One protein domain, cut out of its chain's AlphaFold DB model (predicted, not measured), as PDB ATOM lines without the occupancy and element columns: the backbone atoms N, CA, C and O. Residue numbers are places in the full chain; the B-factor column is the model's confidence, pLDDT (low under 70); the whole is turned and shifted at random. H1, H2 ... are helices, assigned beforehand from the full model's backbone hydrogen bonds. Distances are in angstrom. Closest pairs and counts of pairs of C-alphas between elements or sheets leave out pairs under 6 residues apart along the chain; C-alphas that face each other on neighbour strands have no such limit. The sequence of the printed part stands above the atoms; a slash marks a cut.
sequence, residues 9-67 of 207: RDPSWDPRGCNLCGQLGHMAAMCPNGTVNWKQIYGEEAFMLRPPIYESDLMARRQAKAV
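Overview. This is residues 9 to 67 of the 207 residues of an uncharacterized protein of Raphidocelis subcapitata (UniProt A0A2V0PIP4). There is little regular structure: a looped head without a named element, residues 9 to 37, leads through the short helix H1 into a long arm, residues 48 to 67, which sticks out and ends in the helix H2 and a short tail. The arm makes much of the length. The printed part has 59 residues with two named helices, H1 then H2, and no named strand; the class is all helix, with 15 residues in named elements. The whole is extended, with a radius of gyration of the C-alphas of 20.2 A and spans of 58 by 21 by 19 A.

Along the chain. H1 is residues 38 to 42, beginning at C-alpha 38 (86.733, 94.814, 105.734). H2 is residues 55 to 64, 14.0 A long, ending at C-alpha 64 (103.230, 69.534, 118.251).

Arrangement. H1 and H2 are apart, joined by a long link of 12 residues. In both, every O i to N i+4 pair is within hydrogen-bond range.

Size, cuts and confidence. The C-alphas farthest apart, of Ser 12 and Val 67, are 58.9 A apart. The printed part has no cut. Residues 34 to 36 have pLDDT under 70.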
ATOM      1  N   ARG A   9      68.518  96.502 105.079       72.44
ATOM      2  CA  ARG A   9      68.007  96.746 103.730       72.44
ATOM      3  C   ARG A   9      66.750  97.594 103.809       72.44
ATOM      4  O   ARG A   9      65.800  97.190 104.474       72.44
ATOM      5  N   ASP A  10      66.751  98.738 103.139       77.12
ATOM      6  CA  ASP A  10      65.555  99.570 103.059       77.12
ATOM      7  C   ASP A  10      64.480  98.861 102.206       77.12
ATOM      8  O   ASP A  10      64.803  98.350 101.124       77.12
ATOM      9  N   PRO A  11      63.214  98.798 102.662       79.44
ATOM     10  CA  PRO A  11      62.118  98.194 101.902       79.44
ATOM     11  C   PRO A  11      61.854  98.849 100.539       79.44
ATOM     12  O   PRO A  11      61.237  98.221  99.682       79.44
ATOM     13  N   SER A  12      62.309 100.089 100.329       80.62
ATOM     14  CA  SER A  12      62.158 100.822  99.067       80.62
ATOM     15  C   SER A  12      63.204 100.465  98.003       80.62
ATOM     16  O   SER A  12      63.056 100.856  96.845       80.62
ATOM     17  N   TRP A  13      64.265  99.731  98.357       83.31
ATOM     18  CA  TRP A  13      65.349  99.403  97.429       83.31
ATOM     19  C   TRP A  13      65.024  98.178  96.572       83.31
ATOM     20  O   TRP A  13      64.584  97.146  97.088       83.31
ATOM     21  N   ASP A  14      65.333  98.254  95.270       82.25
ATOM     22  CA  ASP A  14      65.135  97.154  94.315       82.25
ATOM     23  C   ASP A  14      65.716  95.844  94.871       82.25
ATOM     24  O   ASP A  14      66.864  95.881  95.306       82.25
ATOM     25  N   PRO A  15      65.004  94.698  94.869       82.69
ATOM     26  CA  PRO A  15      65.459  93.424  95.447       82.69
ATOM     27  C   PRO A  15      66.834  92.923  94.978       82.69
ATOM     28  O   PRO A  15      67.463  92.127  95.673       82.69
ATOM     29  N   ARG A  16      67.310  93.384  93.817       82.56
ATOM     30  CA  ARG A  16      68.604  93.026  93.215       82.56
ATOM     31  C   ARG A  16      69.686  94.086  93.447       82.56
ATOM     32  O   ARG A  16      70.830  93.890  93.041       82.56
ATOM     33  N   GLY A  17      69.338  95.201  94.086       84.06
ATOM     34  CA  GLY A  17      70.259  96.254  94.501       84.06
ATOM     35  C   GLY A  17      71.132  95.850  95.689       84.06
ATOM     36  O   GLY A  17      70.772  94.995  96.505       84.06
ATOM     37  N   CYS A  18      72.291  96.492  95.794       83.62
ATOM     38  CA  CYS A  18      73.235  96.332  96.890       83.62
ATOM     39  C   CYS A  18      72.566  96.555  98.260       83.62
ATOM     40  O   CYS A  18      71.896  97.560  98.480       83.62
ATOM     41  N   ASN A  19      72.809  95.662  99.225       78.25
ATOM     42  CA  ASN A  19      72.204  95.730 100.566       78.25
ATOM     43  C   ASN A  19      72.732  96.874 101.458       78.25
ATOM     44  O   ASN A  19      72.314  96.966 102.605       78.25
ATOM     45  N   LEU A  20      73.668  97.700 100.976       77.75
ATOM     46  CA  LEU A  20      74.238  98.831 101.725       77.75
ATOM     47  C   LEU A  20      73.853 100.197 101.154       77.75
ATOM     48  O   LEU A  20      73.743 101.148 101.917       77.75
ATOM     49  N   CYS A  21      73.672 100.310  99.835       80.81
ATOM     50  CA  CYS A  21      73.379 101.585  99.165       80.81
ATOM     51  C   CYS A  21      72.195 101.527  98.184       80.81
ATOM     52  O   CYS A  21      71.884 102.534  97.554       80.81
ATOM     53  N   GLY A  22      71.575 100.360  97.985       82.25
ATOM     54  CA  GLY A  22      70.422 100.174  97.098       82.25
ATOM     55  C   GLY A  22      70.715 100.221  95.593       82.25
ATOM     56  O   GLY A  22      69.824  99.932  94.800       82.25
ATOM     57  N   GLN A  23      71.941 100.542  95.168       81.88
ATOM     58  CA  GLN A  23      72.294 100.643  93.747       81.88
ATOM     59  C   GLN A  23      72.452  99.263  93.088       81.88
ATOM     60  O   GLN A  23      72.971  98.320  93.690       81.88
ATOM     61  N   LEU A  24      72.019  99.152  91.832       84.06
ATOM     62  CA  LEU A  24      72.156  97.945  91.014       84.06
ATOM     63  C   LEU A  24      73.586  97.800  90.470       84.06
ATOM     64  O   LEU A  24      74.267  98.791  90.210       84.06
ATOM     65  N   GLY A  25      74.028  96.556  90.267       84.00
ATOM     66  CA  GLY A  25      75.287  96.245  89.573       84.00
ATOM     67  C   GLY A  25      76.477  95.856  90.457       84.00
ATOM     68  O   GLY A  25      77.548  95.593  89.919       84.00
ATOM     69  N   HIS A  26      76.323  95.776  91.783       81.44
ATOM     70  CA  HIS A  26      77.372  95.277  92.681       81.44
ATOM     71  C   HIS A  26      76.804  94.627  93.951       81.44
ATOM     72  O   HIS A  26      75.722  94.969  94.428       81.44
ATOM     73  N   MET A  27      77.554  93.688  94.531       79.00
ATOM     74  CA  MET A  27      77.242  93.123  95.848       79.00
ATOM     75  C   MET A  27      77.642  94.094  96.963       79.00
ATOM     76  O   MET A  27      78.559  94.890  96.793       79.00
ATOM     77  N   ALA A  28      77.040  93.956  98.147       76.06
ATOM     78  CA  ALA A  28      77.428  94.708  99.350       76.06
ATOM     79  C   ALA A  28      78.933  94.610  99.673       76.06
ATOM     80  O   ALA A  28      79.516  95.553 100.197       76.06
ATOM     81  N   ALA A  29      79.567  93.500  99.281       72.94
ATOM     82  CA  ALA A  29      81.010  93.299  99.353       72.94
ATOM     83  C   ALA A  29      81.831  94.395  98.640       72.94
ATOM     84  O   ALA A  29      82.898  94.791  99.102       72.94
ATOM     85  N   MET A  30      81.299  94.889  97.520       71.06
ATOM     86  CA  MET A  30      81.974  95.752  96.551       71.06
ATOM     87  C   MET A  30      81.300  97.129  96.445       71.06
ATOM     88  O   MET A  30      81.356  97.778  95.403       71.06
ATOM     89  N   CYS A  31      80.601  97.549  97.502       74.88
ATOM     90  CA  CYS A  31      79.826  98.781  97.516       74.88
ATOM     91  C   CYS A  31      80.735 100.020  97.565       74.88
ATOM     92  O   CYS A  31      81.383 100.232  98.588       74.88
ATOM     93  N   PRO A  32      80.753 100.885  96.531       72.81
ATOM     94  CA  PRO A  32      81.626 102.062  96.492       72.81
ATOM     95  C   PRO A  32      81.200 103.160  97.479       72.81
ATOM     96  O   PRO A  32      82.025 103.965  97.894       72.81
ATOM     97  N   ASN A  33      79.924 103.171  97.882       70.00
ATOM     98  CA  ASN A  33      79.350 104.115  98.852       70.00
ATOM     99  C   ASN A  33      79.197 103.521 100.263       70.00
ATOM    100  O   ASN A  33      78.774 104.209 101.186       70.00
ATOM    101  N   GLY A  34      79.466 102.224 100.431       65.50
ATOM    102  CA  GLY A  34      79.283 101.528 101.698       65.50
ATOM    103  C   GLY A  34      80.614 101.455 102.415       65.50
ATOM    104  O   GLY A  34      81.536 100.821 101.913       65.50
ATOM    105  N   THR A  35      80.721 102.061 103.595       67.25
ATOM    106  CA  THR A  35      81.912 101.973 104.450       67.25
ATOM    107  C   THR A  35      82.030 100.573 105.060       67.25
ATOM    108  O   THR A  35      81.969 100.405 106.275       67.25
ATOM    109  N   VAL A  36      82.163  99.528 104.239       69.81
ATOM    110  CA  VAL A  36      82.549  98.218 104.756       69.81
ATOM    111  C   VAL A  36      84.053  98.217 104.874       69.81
ATOM    112  O   VAL A  36      84.792  97.912 103.941       69.81
ATOM    113  N   ASN A  37      84.512  98.615 106.053       73.94
ATOM    114  CA  ASN A  37      85.910  98.501 106.392       73.94
ATOM    115  C   ASN A  37      86.217  97.028 106.697       73.94
ATOM    116  O   ASN A  37      86.236  96.595 107.847       73.94
ATOM    117  N   TRP A  38      86.419  96.239 105.639       73.06
ATOM    118  CA  TRP A  38      86.733  94.814 105.734       73.06
ATOM    119  C   TRP A  38      87.948  94.547 106.631       73.06
ATOM    120  O   TRP A  38      87.960  93.572 107.382       73.06
ATOM    121  N   LYS A  39      88.917  95.469 106.617       77.94
ATOM    122  CA  LYS A  39      90.128  95.441 107.443       77.94
ATOM    123  C   LYS A  39      89.828  95.547 108.944       77.94
ATOM    124  O   LYS A  39      90.498  94.893 109.733       77.94
ATOM    125  N   GLN A  40      88.810  96.307 109.349       77.62
ATOM    126  CA  GLN A  40      88.356  96.359 110.747       77.62
ATOM    127  C   GLN A  40      87.574  95.109 111.171       77.62
ATOM    128  O   GLN A  40      87.626  94.736 112.336       77.62
ATOM    129  N   ILE A  41      86.853  94.465 110.247       77.69
ATOM    130  CA  ILE A  41      86.016  93.293 110.559       77.69
ATOM    131  C   ILE A  41      86.864  92.031 110.712       77.69
ATOM    132  O   ILE A  41      86.690  91.278 111.665       77.69
ATOM    133  N   TYR A  42      87.759  91.786 109.759       81.56
ATOM    134  CA  TYR A  42      88.515  90.536 109.676       81.56
ATOM    135  C   TYR A  42      89.971  90.676 110.138       81.56
ATOM    136  O   TYR A  42      90.695  89.686 110.198       81.56
ATOM    137  N   GLY A  43      90.395  91.892 110.485       84.69
ATOM    138  CA  GLY A  43      91.793  92.203 110.745       84.69
ATOM    139  C   GLY A  43      92.612  92.275 109.454       84.69
ATOM    140  O   GLY A  43      92.216  91.793 108.392       84.69
ATOM    141  N   GLU A  44      93.784  92.899 109.538       83.12
ATOM    142  CA  GLU A  44      94.712  93.012 108.405       83.12
ATOM    143  C   GLU A  44      95.248  91.644 107.959       83.12
ATOM    144  O   GLU A  44      95.477  91.420 106.772       83.12
ATOM    145  N   GLU A  45      95.341  90.691 108.887       82.12
ATOM    146  CA  GLU A  45      95.836  89.336 108.624       82.12
ATOM    147  C   GLU A  45      94.936  88.513 107.700       82.12
ATOM    148  O   GLU A  45      95.428  87.638 106.996       82.12
ATOM    149  N   ALA A  46      93.636  88.812 107.637       81.62
ATOM    150  CA  ALA A  46      92.727  88.132 106.719       81.62
ATOM    151  C   ALA A  46      92.962  88.504 105.245       81.62
ATOM    152  O   ALA A  46      92.559  87.758 104.354       81.62
ATOM    153  N   PHE A  47      93.610  89.645 104.992       82.06
ATOM    154  CA  PHE A  47      93.970  90.116 103.650       82.06
ATOM    155  C   PHE A  47      95.437  89.863 103.313       82.06
ATOM    156  O   PHE A  47      95.844  90.056 102.168       82.06
ATOM    157  N   MET A  48      96.228  89.410 104.286       84.06
ATOM    158  CA  MET A  48      97.564  88.910 104.017       84.06
ATOM    159  C   MET A  48      97.463  87.515 103.418       84.06
ATOM    160  O   MET A  48      96.750  86.638 103.913       84.06
ATOM    161  N   LEU A  49      98.186  87.314 102.318       85.31
ATOM    162  CA  LEU A  49      98.273  86.008 101.695       85.31
ATOM    163  C   LEU A  49      98.841  85.036 102.731       85.31
ATOM    164  O   LEU A  49      99.906  85.290 103.298       85.31
ATOM    165  N   ARG A  50      98.108  83.947 103.001       83.12
ATOM    166  CA  ARG A  50      98.568  82.921 103.939       83.12
ATOM    167  C   ARG A  50      99.986  82.512 103.525       83.12
ATOM    168  O   ARG A  50     100.174  82.193 102.347       83.12
ATOM    169  N   PRO A  51     100.961  82.523 104.451       84.81
ATOM    170  CA  PRO A  51     102.321  82.148 104.109       84.81
ATOM    171  C   PRO A  51     102.332  80.737 103.505       84.81
ATOM    172  O   PRO A  51     101.527  79.888 103.918       84.81
ATOM    173  N   PRO A  52     103.199  80.482 102.510       86.94
ATOM    174  CA  PRO A  52     103.357  79.144 101.962       86.94
ATOM    175  C   PRO A  52     103.736  78.185 103.093       86.94
ATOM    176  O   PRO A  52     104.585  78.496 103.923       86.94
ATOM    177  N   ILE A  53     103.067  77.035 103.143       90.06
ATOM    178  CA  ILE A  53     103.352  76.001 104.136       90.06
ATOM    179  C   ILE A  53     104.518  75.172 103.603       90.06
ATOM    180  O   ILE A  53     104.391  74.555 102.545       90.06
ATOM    181  N   TYR A  54     105.627  75.140 104.337       93.75
ATOM    182  CA  TYR A  54     106.776  74.305 104.010       93.75
ATOM    183  C   TYR A  54     106.717  72.964 104.755       93.75
ATOM    184  O   TYR A  54     105.997  72.799 105.743       93.75
ATOM    185  N   GLU A  55     107.505  71.985 104.302       91.31
ATOM    186  CA  GLU A  55     107.571  70.664 104.949       91.31
ATOM    187  C   GLU A  55     108.023  70.773 106.417       91.31
ATOM    188  O   GLU A  55     107.530  70.038 107.270       91.31
ATOM    189  N   SER A  56     108.881  71.747 106.746       94.44
ATOM    190  CA  SER A  56     109.266  72.051 108.131       94.44
ATOM    191  C   SER A  56     108.068  72.432 109.002       94.44
ATOM    192  O   SER A  56     107.972  71.977 110.141       94.44
ATOM    193  N   ASP A  57     107.122  73.206 108.468       92.44
ATOM    194  CA  ASP A  57     105.923  73.635 109.193       92.44
ATOM    195  C   ASP A  57     104.956  72.467 109.397       92.44
ATOM    196  O   ASP A  57     104.336  72.333 110.453       92.44
ATOM    197  N   LEU A  58     104.833  71.584 108.401       91.69
ATOM    198  CA  LEU A  58     104.033  70.363 108.522       91.69
ATOM    199  C   LEU A  58     104.626  69.413 109.561       91.69
ATOM    200  O   LEU A  58     103.884  68.890 110.393       91.69
ATOM    201  N   MET A  59     105.945  69.230 109.556       93.25
ATOM    202  CA  MET A  59     106.656  68.426 110.548       93.25
ATOM    203  C   MET A  59     106.512  69.012 111.953       93.25
ATOM    204  O   MET A  59     106.139  68.283 112.869       93.25
ATOM    205  N   ALA A  60     106.693  70.325 112.119       91.12
ATOM    206  CA  ALA A  60     106.484  71.004 113.396       91.12
ATOM    207  C   ALA A  60     105.039  70.836 113.894       91.12
ATOM    208  O   ALA A  60     104.810  70.539 115.064       91.12
ATOM    209  N   ARG A  61     104.045  70.934 113.000       91.06
ATOM    210  CA  ARG A  61     102.633  70.694 113.345       91.06
ATOM    211  C   ARG A  61     102.344  69.236 113.695       91.06
ATOM    212  O   ARG A  61     101.491  69.001 114.545       91.06
ATOM    213  N   ARG A  62     103.004  68.264 113.055       92.44
ATOM    214  CA  ARG A  62     102.887  66.836 113.406       92.44
ATOM    215  C   ARG A  62     103.524  66.557 114.765       92.44
ATOM    216  O   ARG A  62     102.902  65.878 115.564       92.44
ATOM    217  N   GLN A  63     104.693  67.128 115.042       89.38
ATOM    218  CA  GLN A  63     105.382  66.993 116.329       89.38
ATOM    219  C   GLN A  63     104.597  67.653 117.465       89.38
ATOM    220  O   GLN A  63     104.385  67.031 118.495       89.38
ATOM    221  N   ALA A  64     104.073  68.864 117.260       86.44
ATOM    222  CA  ALA A  64     103.230  69.534 118.251       86.44
ATOM    223  C   ALA A  64     101.920  68.776 118.538       86.44
ATOM    224  O   ALA A  64     101.348  68.908 119.616       86.44
ATOM    225  N   LYS A  65     101.430  67.995 117.568       87.50
ATOM    226  CA  LYS A  65     100.270  67.106 117.721       87.50
ATOM    227  C   LYS A  65     100.642  65.688 118.150       87.50
ATOM    228  O   LYS A  65      99.732  64.887 118.361       87.50
ATOM    229  N   ALA A  66     101.927  65.354 118.230       89.12
ATOM    230  CA  ALA A  66     102.356  64.039 118.657       89.12
ATOM    231  C   ALA A  66     102.034  63.915 120.145       89.12
ATOM    232  O   ALA A  66     102.569  64.640 120.981       89.12
ATOM    233  N   VAL A  67     101.095  63.029 120.456       87.81
ATOM    234  CA  VAL A  67     100.789  62.660 121.833       87.81
ATOM    235  C   VAL A  67     101.820  61.621 122.251       87.81
ATOM    236  O   VAL A  67     101.982  60.615 121.561       87.81
TER     237      VAL A  67